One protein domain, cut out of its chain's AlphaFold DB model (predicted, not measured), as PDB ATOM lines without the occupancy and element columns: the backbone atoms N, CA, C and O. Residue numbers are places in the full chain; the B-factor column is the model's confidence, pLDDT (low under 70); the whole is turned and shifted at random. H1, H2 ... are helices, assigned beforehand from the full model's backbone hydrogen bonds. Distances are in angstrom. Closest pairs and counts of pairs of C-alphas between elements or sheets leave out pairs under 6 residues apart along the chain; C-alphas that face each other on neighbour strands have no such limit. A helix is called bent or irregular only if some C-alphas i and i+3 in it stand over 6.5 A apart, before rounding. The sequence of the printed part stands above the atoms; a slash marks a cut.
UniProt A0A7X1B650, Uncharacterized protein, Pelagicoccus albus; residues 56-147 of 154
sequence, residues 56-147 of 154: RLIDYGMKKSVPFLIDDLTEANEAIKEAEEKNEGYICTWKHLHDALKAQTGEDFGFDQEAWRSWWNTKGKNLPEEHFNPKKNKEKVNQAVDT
ATOM      1  N   ARG A  56      34.619 -35.745  26.040       60.25
ATOM      2  CA  ARG A  56      34.473 -35.042  27.322       60.25
ATOM      3  C   ARG A  56      34.721 -33.542  27.185       60.25
ATOM      4  O   ARG A  56      33.961 -32.768  27.753       60.25
ATOM      5  N   LEU A  57      35.710 -33.112  26.398       64.69
ATOM      6  CA  LEU A  57      35.942 -31.682  26.138       64.69
ATOM      7  C   LEU A  57      34.722 -31.004  25.482       64.69
ATOM      8  O   LEU A  57      34.384 -29.875  25.847       64.69
ATOM      9  N   ILE A  58      34.004 -31.723  24.608       64.81
ATOM     10  CA  ILE A  58      32.740 -31.273  23.996       64.81
ATOM     11  C   ILE A  58      31.663 -30.949  25.032       64.81
ATOM     12  O   ILE A  58      30.953 -29.953  24.888       64.81
ATOM     13  N   ASP A  59      31.497 -31.787  26.053       59.97
ATOM     14  CA  ASP A  59      30.411 -31.618  27.024       59.97
ATOM     15  C   ASP A  59      30.643 -30.418  27.960       59.97
ATOM     16  O   ASP A  59      29.688 -29.797  28.447       59.97
ATOM     17  N   TYR A  60      31.903 -30.026  28.159       61.16
ATOM     18  CA  TYR A  60      32.263 -28.908  29.030       61.16
ATOM     19  C   TYR A  60      32.392 -27.571  28.315       61.16
ATOM     20  O   TYR A  60      31.991 -26.561  28.896       61.16
ATOM     21  N   GLY A  61      32.889 -27.554  27.079       65.75
ATOM     22  CA  GLY A  61      32.907 -26.360  26.248       65.75
ATOM     23  C   GLY A  61      33.609 -25.153  26.891       65.75
ATOM     24  O   GLY A  61      32.974 -24.158  27.236       65.75
ATOM     25  N   MET A  62      34.923 -25.248  27.102       74.00
ATOM     26  CA  MET A  62      35.693 -24.215  27.807       74.00
ATOM     27  C   MET A  62      36.609 -23.450  26.869       74.00
ATOM     28  O   MET A  62      37.504 -24.040  26.274       74.00
ATOM     29  N   LYS A  63      36.518 -22.127  26.809       83.62
ATOM     30  CA  LYS A  63      37.368 -21.295  25.943       83.62
ATOM     31  C   LYS A  63      38.856 -21.660  26.021       83.62
ATOM     32  O   LYS A  63      39.546 -21.678  25.007       83.62
ATOM     33  N   LYS A  64      39.337 -21.999  27.222       81.69
ATOM     34  CA  LYS A  64      40.728 -22.399  27.476       81.69
ATOM     35  C   LYS A  64      41.166 -23.688  26.773       81.69
ATOM     36  O   LYS A  64      42.359 -23.820  26.548       81.69
ATOM     37  N   SER A  65      40.267 -24.612  26.424       79.88
ATOM     38  CA  SER A  65      40.631 -25.854  25.720       79.88
ATOM     39  C   SER A  65      40.823 -25.667  24.215       79.88
ATOM     40  O   SER A  65      41.444 -26.508  23.577       79.88
ATOM     41  N   VAL A  66      40.321 -24.572  23.634       87.00
ATOM     42  CA  VAL A  66      40.341 -24.367  22.177       87.00
ATOM     43  C   VAL A  66      41.756 -24.340  21.590       87.00
ATOM     44  O   VAL A  66      41.966 -25.049  20.610       87.00
ATOM     45  N   PRO A  67      42.748 -23.617  22.152       85.81
ATOM     46  CA  PRO A  67      44.119 -23.667  21.641       85.81
ATOM     47  C   PRO A  67      44.689 -25.089  21.617       85.81
ATOM     48  O   PRO A  67      45.242 -25.496  20.604       85.81
ATOM     49  N   PHE A  68      44.463 -25.863  22.684       82.25
ATOM     50  CA  PHE A  68      44.942 -27.244  22.791       82.25
ATOM     51  C   PHE A  68      44.316 -28.153  21.733       82.25
ATOM     52  O   PHE A  68      45.011 -28.935  21.102       82.25
ATOM     53  N   LEU A  69      43.011 -28.016  21.486       84.88
ATOM     54  CA  LEU A  69      42.334 -28.770  20.428       84.88
ATOM     55  C   LEU A  69      42.877 -28.426  19.031       84.88
ATOM     56  O   LEU A  69      42.927 -29.296  18.166       84.88
ATOM     57  N   ILE A  70      43.276 -27.171  18.801       88.88
ATOM     58  CA  ILE A  70      43.909 -26.750  17.544       88.88
ATOM     59  C   ILE A  70      45.313 -27.353  17.421       88.88
ATOM     60  O   ILE A  70      45.666 -27.832  16.345       88.88
ATOM     61  N   ASP A  71      46.098 -27.353  18.500       84.12
ATOM     62  CA  ASP A  71      47.437 -27.952  18.529       84.12
ATOM     63  C   ASP A  71      47.380 -29.474  18.299       84.12
ATOM     64  O   ASP A  71      48.066 -29.988  17.415       84.12
ATOM     65  N   ASP A  72      46.467 -30.179  18.969       82.50
ATOM     66  CA  ASP A  72      46.242 -31.614  18.767       82.50
ATOM     67  C   ASP A  72      45.785 -31.936  17.332       82.50
ATOM     68  O   ASP A  72      46.195 -32.946  16.752       82.50
ATOM     69  N   LEU A  73      44.946 -31.080  16.728       83.88
ATOM     70  CA  LEU A  73      44.551 -31.198  15.320       83.88
ATOM     71  C   LEU A  73      45.754 -31.013  14.381       83.88
ATOM     72  O   LEU A  73      45.789 -31.638  13.312       83.88
ATOM     73  N   THR A  74      46.725 -30.176  14.771       83.25
ATOM     74  CA  THR A  74      48.003 -30.013  14.071       83.25
ATOM     75  C   THR A  74      48.803 -31.294  14.044       83.25
ATOM     76  O   THR A  74      49.012 -31.853  12.963       83.25
ATOM     77  N   GLU A  75      49.128 -31.815  15.217       79.88
ATOM     78  CA  GLU A  75      49.909 -33.042  15.352       79.88
ATOM     79  C   GLU A  75      49.221 -34.245  14.698       79.88
ATOM     80  O   GLU A  75      49.860 -35.052  14.026       79.88
ATOM     81  N   ALA A  76      47.897 -34.367  14.850       76.75
ATOM     82  CA  ALA A  76      47.143 -35.476  14.273       76.75
ATOM     83  C   ALA A  76      47.202 -35.488  12.738       76.75
ATOM     84  O   ALA A  76      47.289 -36.557  12.142       76.75
ATOM     85  N   ASN A  77      47.174 -34.324  12.087       77.19
ATOM     86  CA  ASN A  77      47.260 -34.245  10.627       77.19
ATOM     87  C   ASN A  77      48.673 -34.551  10.117       77.19
ATOM     88  O   ASN A  77      48.823 -35.173   9.074       77.19
ATOM     89  N   GLU A  78      49.711 -34.121  10.838       77.44
ATOM     90  CA  GLU A  78      51.096 -34.474  10.508       77.44
ATOM     91  C   GLU A  78      51.299 -35.989  10.616       77.44
ATOM     92  O   GLU A  78      51.764 -36.617   9.666       77.44
ATOM     93  N   ALA A  79      50.814 -36.598  11.703       71.06
ATOM     94  CA  ALA A  79      50.836 -38.046  11.884       71.06
ATOM     95  C   ALA A  79      50.022 -38.796  10.814       71.06
ATOM     96  O   ALA A  79      50.438 -39.862  10.368       71.06
ATOM     97  N   ILE A  80      48.876 -38.252  10.377       72.62
ATOM     98  CA  ILE A  80      48.084 -38.827   9.279       72.62
ATOM     99  C   ILE A  80      48.836 -38.740   7.959       72.62
ATOM    100  O   ILE A  80      48.876 -39.742   7.261       72.62
ATOM    101  N   LYS A  81      49.461 -37.607   7.625       73.75
ATOM    102  CA  LYS A  81      50.267 -37.490   6.398       73.75
ATOM    103  C   LYS A  81      51.380 -38.538   6.372       73.75
ATOM    104  O   LYS A  81      51.528 -39.245   5.380       73.75
ATOM    105  N   GLU A  82      52.093 -38.714   7.484       71.88
ATOM    106  CA  GLU A  82      53.116 -39.761   7.607       71.88
ATOM    107  C   GLU A  82      52.541 -41.183   7.536       71.88
ATOM    108  O   GLU A  82      53.203 -42.108   7.062       71.88
ATOM    109  N   ALA A  83      51.329 -41.392   8.047       68.94
ATOM    110  CA  ALA A  83      50.673 -42.690   8.038       68.94
ATOM    111  C   ALA A  83      50.044 -43.024   6.679       68.94
ATOM    112  O   ALA A  83      50.074 -44.184   6.282       68.94
ATOM    113  N   GLU A  84      49.540 -42.040   5.935       68.00
ATOM    114  CA  GLU A  84      49.081 -42.185   4.550       68.00
ATOM    115  C   GLU A  84      50.240 -42.593   3.638       68.00
ATOM    116  O   GLU A  84      50.087 -43.513   2.836       68.00
ATOM    117  N   GLU A  85      51.432 -42.015   3.831       69.50
ATOM    118  CA  GLU A  85      52.665 -42.467   3.167       69.50
ATOM    119  C   GLU A  85      53.002 -43.936   3.483       69.50
ATOM    120  O   GLU A  85      53.584 -44.640   2.654       69.50
ATOM    121  N   LYS A  86      52.607 -44.421   4.667       67.94
ATOM    122  CA  LYS A  86      52.814 -45.799   5.149       67.94
ATOM    123  C   LYS A  86      51.591 -46.710   4.963       67.94
ATOM    124  O   LYS A  86      51.663 -47.892   5.292       67.94
ATOM    125  N   ASN A  87      50.493 -46.198   4.401       60.28
ATOM    126  CA  ASN A  87      49.210 -46.884   4.225       60.28
ATOM    127  C   ASN A  87      48.555 -47.387   5.544       60.28
ATOM    128  O   ASN A  87      47.875 -48.416   5.558       60.28
ATOM    129  N   GLU A  88      48.751 -46.670   6.655       57.38
ATOM    130  CA  GLU A  88      48.193 -46.955   7.986       57.38
ATOM    131  C   GLU A  88      47.038 -45.988   8.325       57.38
ATOM    132  O   GLU A  88      47.154 -44.773   8.196       57.38
ATOM    133  N   GLY A  89      45.882 -46.503   8.761       52.59
ATOM    134  CA  GLY A  89      44.678 -45.685   8.971       52.59
ATOM    135  C   GLY A  89      44.589 -45.022  10.354       52.59
ATOM    136  O   GLY A  89      44.411 -45.718  11.351       52.59
ATOM    137  N   TYR A  90      44.583 -43.682  10.413       57.81
ATOM    138  CA  TYR A  90      44.400 -42.880  11.645       57.81
ATOM    139  C   TYR A  90      43.163 -41.952  11.613       57.81
ATOM    140  O   TYR A  90      43.178 -40.819  12.084       57.81
ATOM    141  N   ILE A  91      42.046 -42.436  11.069       62.81
ATOM    142  CA  ILE A  91      40.910 -41.585  10.659       62.81
ATOM    143  C   ILE A  91      40.010 -41.122  11.829       62.81
ATOM    144  O   ILE A  91      39.390 -40.060  11.750       62.81
ATOM    145  N   CYS A  92      39.897 -41.884  12.924       70.12
ATOM    146  CA  CYS A  92      38.883 -41.606  13.953       70.12
ATOM    147  C   CYS A  92      39.246 -40.447  14.895       70.12
ATOM    148  O   CYS A  92      38.425 -39.557  15.098       70.12
ATOM    149  N   THR A  93      40.468 -40.405  15.432       70.81
ATOM    150  CA  THR A  93      40.902 -39.357  16.378       70.81
ATOM    151  C   THR A  93      40.772 -37.960  15.777       70.81
ATOM    152  O   THR A  93      40.280 -37.040  16.425       70.81
ATOM    153  N   TRP A  94      41.139 -37.820  14.505       76.38
ATOM    154  CA  TRP A  94      41.090 -36.555  13.782       76.38
ATOM    155  C   TRP A  94      39.664 -36.041  13.605       76.38
ATOM    156  O   TRP A  94      39.380 -34.868  13.843       76.38
ATOM    157  N   LYS A  95      38.739 -36.949  13.284       79.56
ATOM    158  CA  LYS A  95      37.313 -36.639  13.211       79.56
ATOM    159  C   LYS A  95      36.767 -36.149  14.554       79.56
ATOM    160  O   LYS A  95      36.037 -35.167  14.585       79.56
ATOM    161  N   HIS A  96      37.159 -36.779  15.662       78.19
ATOM    162  CA  HIS A  96      36.696 -36.366  16.989       78.19
ATOM    163  C   HIS A  96      37.282 -35.035  17.461       78.19
ATOM    164  O   HIS A  96      36.586 -34.286  18.143       78.19
ATOM    165  N   LEU A  97      38.511 -34.707  17.064       80.94
ATOM    166  CA  LEU A  97      39.104 -33.384  17.272       80.94
ATOM    167  C   LEU A  97      38.333 -32.290  16.530       80.94
ATOM    168  O   LEU A  97      37.991 -31.261  17.114       80.94
ATOM    169  N   HIS A  98      38.009 -32.534  15.259       87.31
ATOM    170  CA  HIS A  98      37.186 -31.623  14.465       87.31
ATOM    171  C   HIS A  98      35.782 -31.457  15.057       87.31
ATOM    172  O   HIS A  98      35.347 -30.326  15.279       87.31
ATOM    173  N   ASP A  99      35.110 -32.563  15.388       85.00
ATOM    174  CA  ASP A  99      33.797 -32.537  16.038       85.00
ATOM    175  C   ASP A  99      33.854 -31.750  17.356       85.00
ATOM    176  O   ASP A  99      32.917 -31.014  17.671       85.00
ATOM    177  N   ALA A 100      34.963 -31.847  18.102       84.19
ATOM    178  CA  ALA A 100      35.154 -31.105  19.339       84.19
ATOM    179  C   ALA A 100      35.280 -29.602  19.125       84.19
ATOM    180  O   ALA A 100      34.529 -28.834  19.729       84.19
ATOM    181  N   LEU A 101      36.157 -29.179  18.216       88.62
ATOM    182  CA  LEU A 101      36.311 -27.773  17.850       88.62
ATOM    183  C   LEU A 101      34.994 -27.180  17.348       88.62
ATOM    184  O   LEU A 101      34.584 -26.108  17.797       88.62
ATOM    185  N   LYS A 102      34.287 -27.902  16.481       90.50
ATOM    186  CA  LYS A 102      33.005 -27.464  15.932       90.50
ATOM    187  C   LYS A 102      31.921 -27.364  16.994       90.50
ATOM    188  O   LYS A 102      31.220 -26.357  17.074       90.50
ATOM    189  N   ALA A 103      31.773 -28.395  17.824       84.62
ATOM    190  CA  ALA A 103      30.766 -28.404  18.878       84.62
ATOM    191  C   ALA A 103      31.021 -27.310  19.915       84.62
ATOM    192  O   ALA A 103      30.072 -26.758  20.463       84.62
ATOM    193  N   GLN A 104      32.287 -26.997  20.170       86.62
ATOM    194  CA  GLN A 104      32.681 -26.039  21.180       86.62
ATOM    195  C   GLN A 104      32.594 -24.592  20.692       86.62
ATOM    196  O   GLN A 104      32.121 -23.726  21.415       86.62
ATOM    197  N   THR A 105      33.042 -24.318  19.471       88.94
ATOM    198  CA  THR A 105      33.143 -22.948  18.945       88.94
ATOM    199  C   THR A 105      31.936 -22.535  18.109       88.94
ATOM    200  O   THR A 105      31.726 -21.350  17.883       88.94
ATOM    201  N   GLY A 106      31.146 -23.496  17.619       89.69
ATOM    202  CA  GLY A 106      30.085 -23.247  16.643       89.69
ATOM    203  C   GLY A 106      30.590 -22.908  15.236       89.69
ATOM    204  O   GLY A 106      29.772 -22.695  14.344       89.69
ATOM    205  N   GLU A 107      31.905 -22.875  15.028       92.94
ATOM    206  CA  GLU A 107      32.548 -22.597  13.746       92.94
ATOM    207  C   GLU A 107      32.946 -23.919  13.068       92.94
ATOM    208  O   GLU A 107      33.092 -24.952  13.723       92.94
ATOM    209  N   ASP A 108      33.115 -23.916  11.746       94.62
ATOM    210  CA  ASP A 108      33.534 -25.104  10.998       94.62
ATOM    211  C   ASP A 108      34.534 -24.726   9.907       94.62
ATOM    212  O   ASP A 108      34.164 -24.202   8.857       94.62
ATOM    213  N   PHE A 109      35.809 -25.004  10.169       94.50
ATOM    214  CA  PHE A 109      36.896 -24.860   9.199       94.50
ATOM    215  C   PHE A 109      37.394 -26.225   8.697       94.50
ATOM    216  O   PHE A 109      38.485 -26.337   8.142       94.50
ATOM    217  N   GLY A 110      36.612 -27.291   8.916       90.81
ATOM    218  CA  GLY A 110      37.049 -28.655   8.650       90.81
ATOM    219  C   GLY A 110      38.345 -28.977   9.395       90.81
ATOM    220  O   GLY A 110      38.519 -28.642  10.570       90.81
ATOM    221  N   PHE A 111      39.278 -29.589   8.674       87.31
ATOM    222  CA  PHE A 111      40.591 -29.963   9.188       87.31
ATOM    223  C   PHE A 111      41.692 -28.930   8.885       87.31
ATOM    224  O   PHE A 111      42.878 -29.224   9.051       87.31
ATOM    225  N   ASP A 112      41.320 -27.731   8.425       90.25
ATOM    226  CA  ASP A 112      42.265 -26.656   8.128       90.25
ATOM    227  C   ASP A 112      42.721 -25.967   9.420       90.25
ATOM    228  O   ASP A 112      42.037 -25.133  10.017       90.25
ATOM    229  N   GLN A 113      43.915 -26.338   9.865       89.94
ATOM    230  CA  GLN A 113      44.502 -25.826  11.098       89.94
ATOM    231  C   GLN A 113      44.897 -24.358  10.999       89.94
ATOM    232  O   GLN A 113      44.845 -23.644  12.002       89.94
ATOM    233  N   GLU A 114      45.312 -23.897   9.819       92.62
ATOM    234  CA  GLU A 114      45.690 -22.501   9.625       92.62
ATOM    235  C   GLU A 114      44.453 -21.618   9.753       92.62
ATOM    236  O   GLU A 114      44.491 -20.600  10.450       92.62
ATOM    237  N   ALA A 115      43.327 -22.053   9.180       94.69
ATOM    238  CA  ALA A 115      42.038 -21.399   9.359       94.69
ATOM    239  C   ALA A 115      41.608 -21.375  10.837       94.69
ATOM    240  O   ALA A 115      41.252 -20.308  11.347       94.69
ATOM    241  N   TRP A 116      41.729 -22.497  11.558       94.81
ATOM    242  CA  TRP A 116      41.447 -22.559  12.998       94.81
ATOM    243  C   TRP A 116      42.323 -21.599  13.819       94.81
ATOM    244  O   TRP A 116      41.802 -20.817  14.624       94.81
ATOM    245  N   ARG A 117      43.647 -21.601  13.606       94.88
ATOM    246  CA  ARG A 117      44.584 -20.696  14.298       94.88
ATOM    247  C   ARG A 117      44.313 -19.237  13.962       94.88
ATOM    248  O   ARG A 117      44.332 -18.385  14.853       94.88
ATOM    249  N   SER A 118      44.070 -18.938  12.691       96.75
ATOM    250  CA  SER A 118      43.765 -17.589  12.219       96.75
ATOM    251  C   SER A 118      42.501 -17.058  12.888       96.75
ATOM    252  O   SER A 118      42.520 -15.979  13.492       96.75
ATOM    253  N   TRP A 119      41.424 -17.847  12.891       96.88
ATOM    254  CA  TRP A 119      40.186 -17.496  13.579       96.88
ATOM    255  C   TRP A 119      40.404 -17.283  15.079       96.88
ATOM    256  O   TRP A 119      39.954 -16.272  15.625       96.88
ATOM    257  N   TRP A 120      41.128 -18.180  15.753       96.00
ATOM    258  CA  TRP A 120      41.371 -18.054  17.190       96.00
ATOM    259  C   TRP A 120      42.105 -16.754  17.533       96.00
ATOM    260  O   TRP A 120      41.715 -16.030  18.453       96.00
ATOM    261  N   ASN A 121      43.137 -16.421  16.756       96.12
ATOM    262  CA  ASN A 121      43.977 -15.252  16.991       96.12
ATOM    263  C   ASN A 121      43.299 -13.922  16.655       96.12
ATOM    264  O   ASN A 121      43.622 -12.912  17.287       96.12
ATOM    265  N   THR A 122      42.381 -13.914  15.689       96.88
ATOM    266  CA  THR A 122      41.689 -12.703  15.224       96.88
ATOM    267  C   THR A 122      40.365 -12.464  15.949       96.88
ATOM    268  O   THR A 122      40.044 -11.323  16.282       96.88
ATOM    269  N   LYS A 123      39.615 -13.530  16.246       95.44
ATOM    270  CA  LYS A 123      38.256 -13.473  16.799       95.44
ATOM    271  C   LYS A 123      38.111 -14.324  18.060       95.44
ATOM    272  O   LYS A 123      37.754 -13.785  19.105       95.44
ATOM    273  N   GLY A 124      38.405 -15.623  17.980       92.88
ATOM    274  CA  GLY A 124      38.038 -16.620  18.995       92.88
ATOM    275  C   GLY A 124      38.489 -16.270  20.415       92.88
ATOM    276  O   GLY A 124      37.674 -16.230  21.336       92.88
ATOM    277  N   LYS A 125      39.754 -15.885  20.606       92.81
ATOM    278  CA  LYS A 125      40.292 -15.545  21.935       92.81
ATOM    279  C   LYS A 125      39.629 -14.332  22.598       92.81
ATOM    280  O   LYS A 125      39.755 -14.161  23.809       92.81
ATOM    281  N   ASN A 126      38.926 -13.498  21.835       94.06
ATOM    282  CA  ASN A 126      38.240 -12.305  22.334       94.06
ATOM    283  C   ASN A 126      36.748 -12.549  22.607       94.06
ATOM    284  O   ASN A 126      36.100 -11.704  23.218       94.06
ATOM    285  N   LEU A 127      36.200 -13.693  22.184       91.44
ATOM    286  CA  LEU A 127      34.811 -14.053  22.459       91.44
ATOM    287  C   LEU A 127      34.622 -14.370  23.949       91.44
ATOM    288  O   LEU A 127      35.555 -14.859  24.594       91.44
ATOM    289  N   PRO A 128      33.449 -14.079  24.522       89.19
ATOM    290  CA  PRO A 128      33.197 -14.335  25.932       89.19
ATOM    291  C   PRO A 128      33.008 -15.846  26.181       89.19
ATOM    292  O   PRO A 128      32.764 -16.608  25.243       89.19
ATOM    293  N   GLU A 129      33.178 -16.294  27.428       83.50
ATOM    294  CA  GLU A 129      33.232 -17.725  27.783       83.50
ATOM    295  C   GLU A 129      31.959 -18.476  27.372       83.50
ATOM    296  O   GLU A 129      32.017 -19.629  26.950       83.50
ATOM    297  N   GLU A 130      30.806 -17.804  27.407       83.31
ATOM    298  CA  GLU A 130      29.515 -18.379  27.038       83.31
ATOM    299  C   GLU A 130      29.505 -18.852  25.587       83.31
ATOM    300  O   GLU A 130      28.793 -19.794  25.262       83.31
ATOM    301  N   HIS A 131      30.309 -18.254  24.707       84.94
ATOM    302  CA  HIS A 131      30.394 -18.688  23.317       84.94
ATOM    303  C   HIS A 131      30.873 -20.141  23.179       84.94
ATOM    304  O   HIS A 131      30.539 -20.797  22.198       84.94
ATOM    305  N   PHE A 132      31.607 -20.655  24.170       83.00
ATOM    306  CA  PHE A 132      32.322 -21.920  24.069       83.00
ATOM    307  C   PHE A 132      31.551 -23.140  24.580       83.00
ATOM    308  O   PHE A 132      32.084 -24.235  24.527       83.00
ATOM    309  N   ASN A 133      30.287 -23.013  25.003       70.44
ATOM    310  CA  ASN A 133      29.438 -24.165  25.338       70.44
ATOM    311  C   ASN A 133      28.002 -23.990  24.811       70.44
ATOM    312  O   ASN A 133      27.076 -23.649  25.563       70.44
ATOM    313  N   PRO A 134      27.762 -24.234  23.510       58.44
ATOM    314  CA  PRO A 134      26.453 -23.997  22.917       58.44
ATOM    315  C   PRO A 134      25.370 -24.963  23.426       58.44
ATOM    316  O   PRO A 134      24.191 -24.608  23.380       58.44
ATOM    317  N   LYS A 135      25.726 -26.149  23.954       60.03
ATOM    318  CA  LYS A 135      24.758 -27.082  24.565       60.03
ATOM    319  C   LYS A 135      24.177 -26.516  25.870       60.03
ATOM    320  O   LYS A 135      22.955 -26.442  25.989       60.03
ATOM    321  N   LYS A 136      25.015 -26.012  26.788       54.31
ATOM    322  CA  LYS A 136      24.544 -25.351  28.026       54.31
ATOM    323  C   LYS A 136      23.821 -24.030  27.756       54.31
ATOM    324  O   LYS A 136      22.894 -23.680  28.484       54.31
ATOM    325  N   ASN A 137      24.188 -23.305  26.697       48.81
ATOM    326  CA  ASN A 137      23.458 -22.095  26.314       48.81
ATOM    327  C   ASN A 137      22.051 -22.390  25.801       48.81
ATOM    328  O   ASN A 137      21.132 -21.651  26.139       48.81
ATOM    329  N   LYS A 138      21.852 -23.471  25.036       49.78
ATOM    330  CA  LYS A 138      20.507 -23.881  24.604       49.78
ATOM    331  C   LYS A 138      19.617 -24.251  25.796       49.78
ATOM    332  O   LYS A 138      18.463 -23.839  25.822       49.78
ATOM    333  N   GLU A 139      20.148 -24.935  26.810       53.09
ATOM    334  CA  GLU A 139      19.404 -25.227  28.048       53.09
ATOM    335  C   GLU A 139      19.079 -23.970  28.869       53.09
ATOM    336  O   GLU A 139      17.937 -23.808  29.300       53.09
ATOM    337  N   LYS A 140      20.032 -23.041  29.035       49.34
ATOM    338  CA  LYS A 140      19.789 -21.765  29.735       49.34
ATOM    339  C   LYS A 140      18.766 -20.884  29.019       49.34
ATOM    340  O   LYS A 140      17.923 -20.277  29.676       49.34
ATOM    341  N   VAL A 141      18.822 -20.818  27.687       48.66
ATOM    342  CA  VAL A 141      17.840 -20.082  26.877       48.66
ATOM    343  C   VAL A 141      16.452 -20.702  27.038       48.66
ATOM    344  O   VAL A 141      15.499 -19.973  27.283       48.66
ATOM    345  N   ASN A 142      16.331 -22.031  27.011       47.59
ATOM    346  CA  ASN A 142      15.040 -22.701  27.199       47.59
ATOM    347  C   ASN A 142      14.460 -22.489  28.617       47.59
ATOM    348  O   ASN A 142      13.271 -22.212  28.747       47.59
ATOM    349  N   GLN A 143      15.284 -22.507  29.674       47.03
ATOM    350  CA  GLN A 143      14.841 -22.192  31.045       47.03
ATOM    351  C   GLN A 143      14.405 -20.726  31.242       47.03
ATOM    352  O   GLN A 143      13.480 -20.446  32.010       47.03
ATOM    353  N   ALA A 144      15.057 -19.779  30.562       47.72
ATOM    354  CA  ALA A 144      14.700 -18.359  30.625       47.72
ATOM    355  C   ALA A 144      13.372 -18.047  29.901       47.72
ATOM    356  O   ALA A 144      12.634 -17.139  30.291       47.72
ATOM    357  N   VAL A 145      13.044 -18.819  28.860       49.88
ATOM    358  CA  VAL A 145      11.784 -18.692  28.112       49.88
ATOM    359  C   VAL A 145      10.607 -19.297  28.896       49.88
ATOM    360  O   VAL A 145       9.531 -18.706  28.925       49.88
ATOM    361  N   ASP A 146      10.818 -20.393  29.631       49.97
ATOM    362  CA  ASP A 146       9.775 -20.986  30.488       49.97
ATOM    363  C   ASP A 146       9.422 -20.126  31.714       49.97
ATOM    364  O   ASP A 146       8.271 -20.077  32.143       49.97
ATOM    365  N   THR A 147      10.382 -19.386  32.273       49.06
ATOM    366  CA  THR A 147      10.139 -18.520  33.444       49.06
ATOM    367  C   THR A 147       9.460 -17.192  33.097       49.06
ATOM    368  O   THR A 147       8.761 -16.619  33.934       49.06
TER     369      THR A 147
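What this domain is: This is residues 56 to 147 of the 154 residues of an uncharacterized protein of Pelagicoccus albus (UniProt A0A7X1B650). A helical hairpin of the long H2 and H3 makes the core, with H4 packed along residues 67 to 74 of H2 and the small helices H1 and H5 near the hairpin's open end. From that end H6 leads away as an arm, of which residues 137 to 147 stick out; at the opposite end residues 82 to 87, of which 82 to 85 belong to H2, also stand free. The printed part has 92 residues with six named helices, H1 to H6 in order along the chain, and no named strand; the class is all helix. It is loose, with a radius of gyration of the C-alphas of 15.3 A, and spans 58 by 26 by 17 A, the arm H6 adding to the length.

How they stand to each other: H1, residues 56 to 60, touches residues 100 to 104 alone of H3, residues 91 to 105; their closest C-alphas, of Ile 58 and Ala 100, are 5.2 A apart. H2, residues 63 to 85, forms a hairpin with H3: they touch at a shallow tilt of 23 degrees, opposite ways, the closest C-alphas being those of Ala 76 and Trp 94 at 6.2 A. H3 is the hub, touching four other helices. H4, residues 113 to 122, touches H2 at a shallow tilt of 19 degrees, opposite ways, with the C-alphas of Thr 74 and Gln 113 closest at 6.2 A. H4 is apart from H3. H5, residues 129 to 132, touches H3, with the C-alphas of Gln 104 and Phe 132 closest at 5.0 A. H6, residues 134 to 147, and H3 only just touch, with 3 pairs of C-alphas within 8 A, and only at their ends; the closest C-alphas, of Gln 104 and Pro 134, are 6.8 A apart. In H1, H4 and H6 every O i to N i+4 pair is within hydrogen-bond range, in H2 17 of 19 and in H3 10 of 11; H5 is too short for such a pair.

Where its parts are: H1 begins at C-alpha 56 (34.473, -35.042, 27.322). H2 runs 34.7 A from C-alpha 63 (37.368, -21.295, 25.943) to C-alpha 85; it is only just irregular, with C-alphas 64 and 67 6.9 A apart. H3 measures 21.8 A, H4 14.0 A, H5 5.7 A and H6 20.2 A, ending at C-alpha 147 (10.139, -18.520, 33.444).

The domain as a whole: The two C-alphas farthest apart, those of Lys 86 and Thr 147, are 58.0 A apart. The printed part has no cut and no long link. The mean pLDDT of the printed part is 76.5; residues 56 to 61, 83 to 91 and 134 to 147 are under 70.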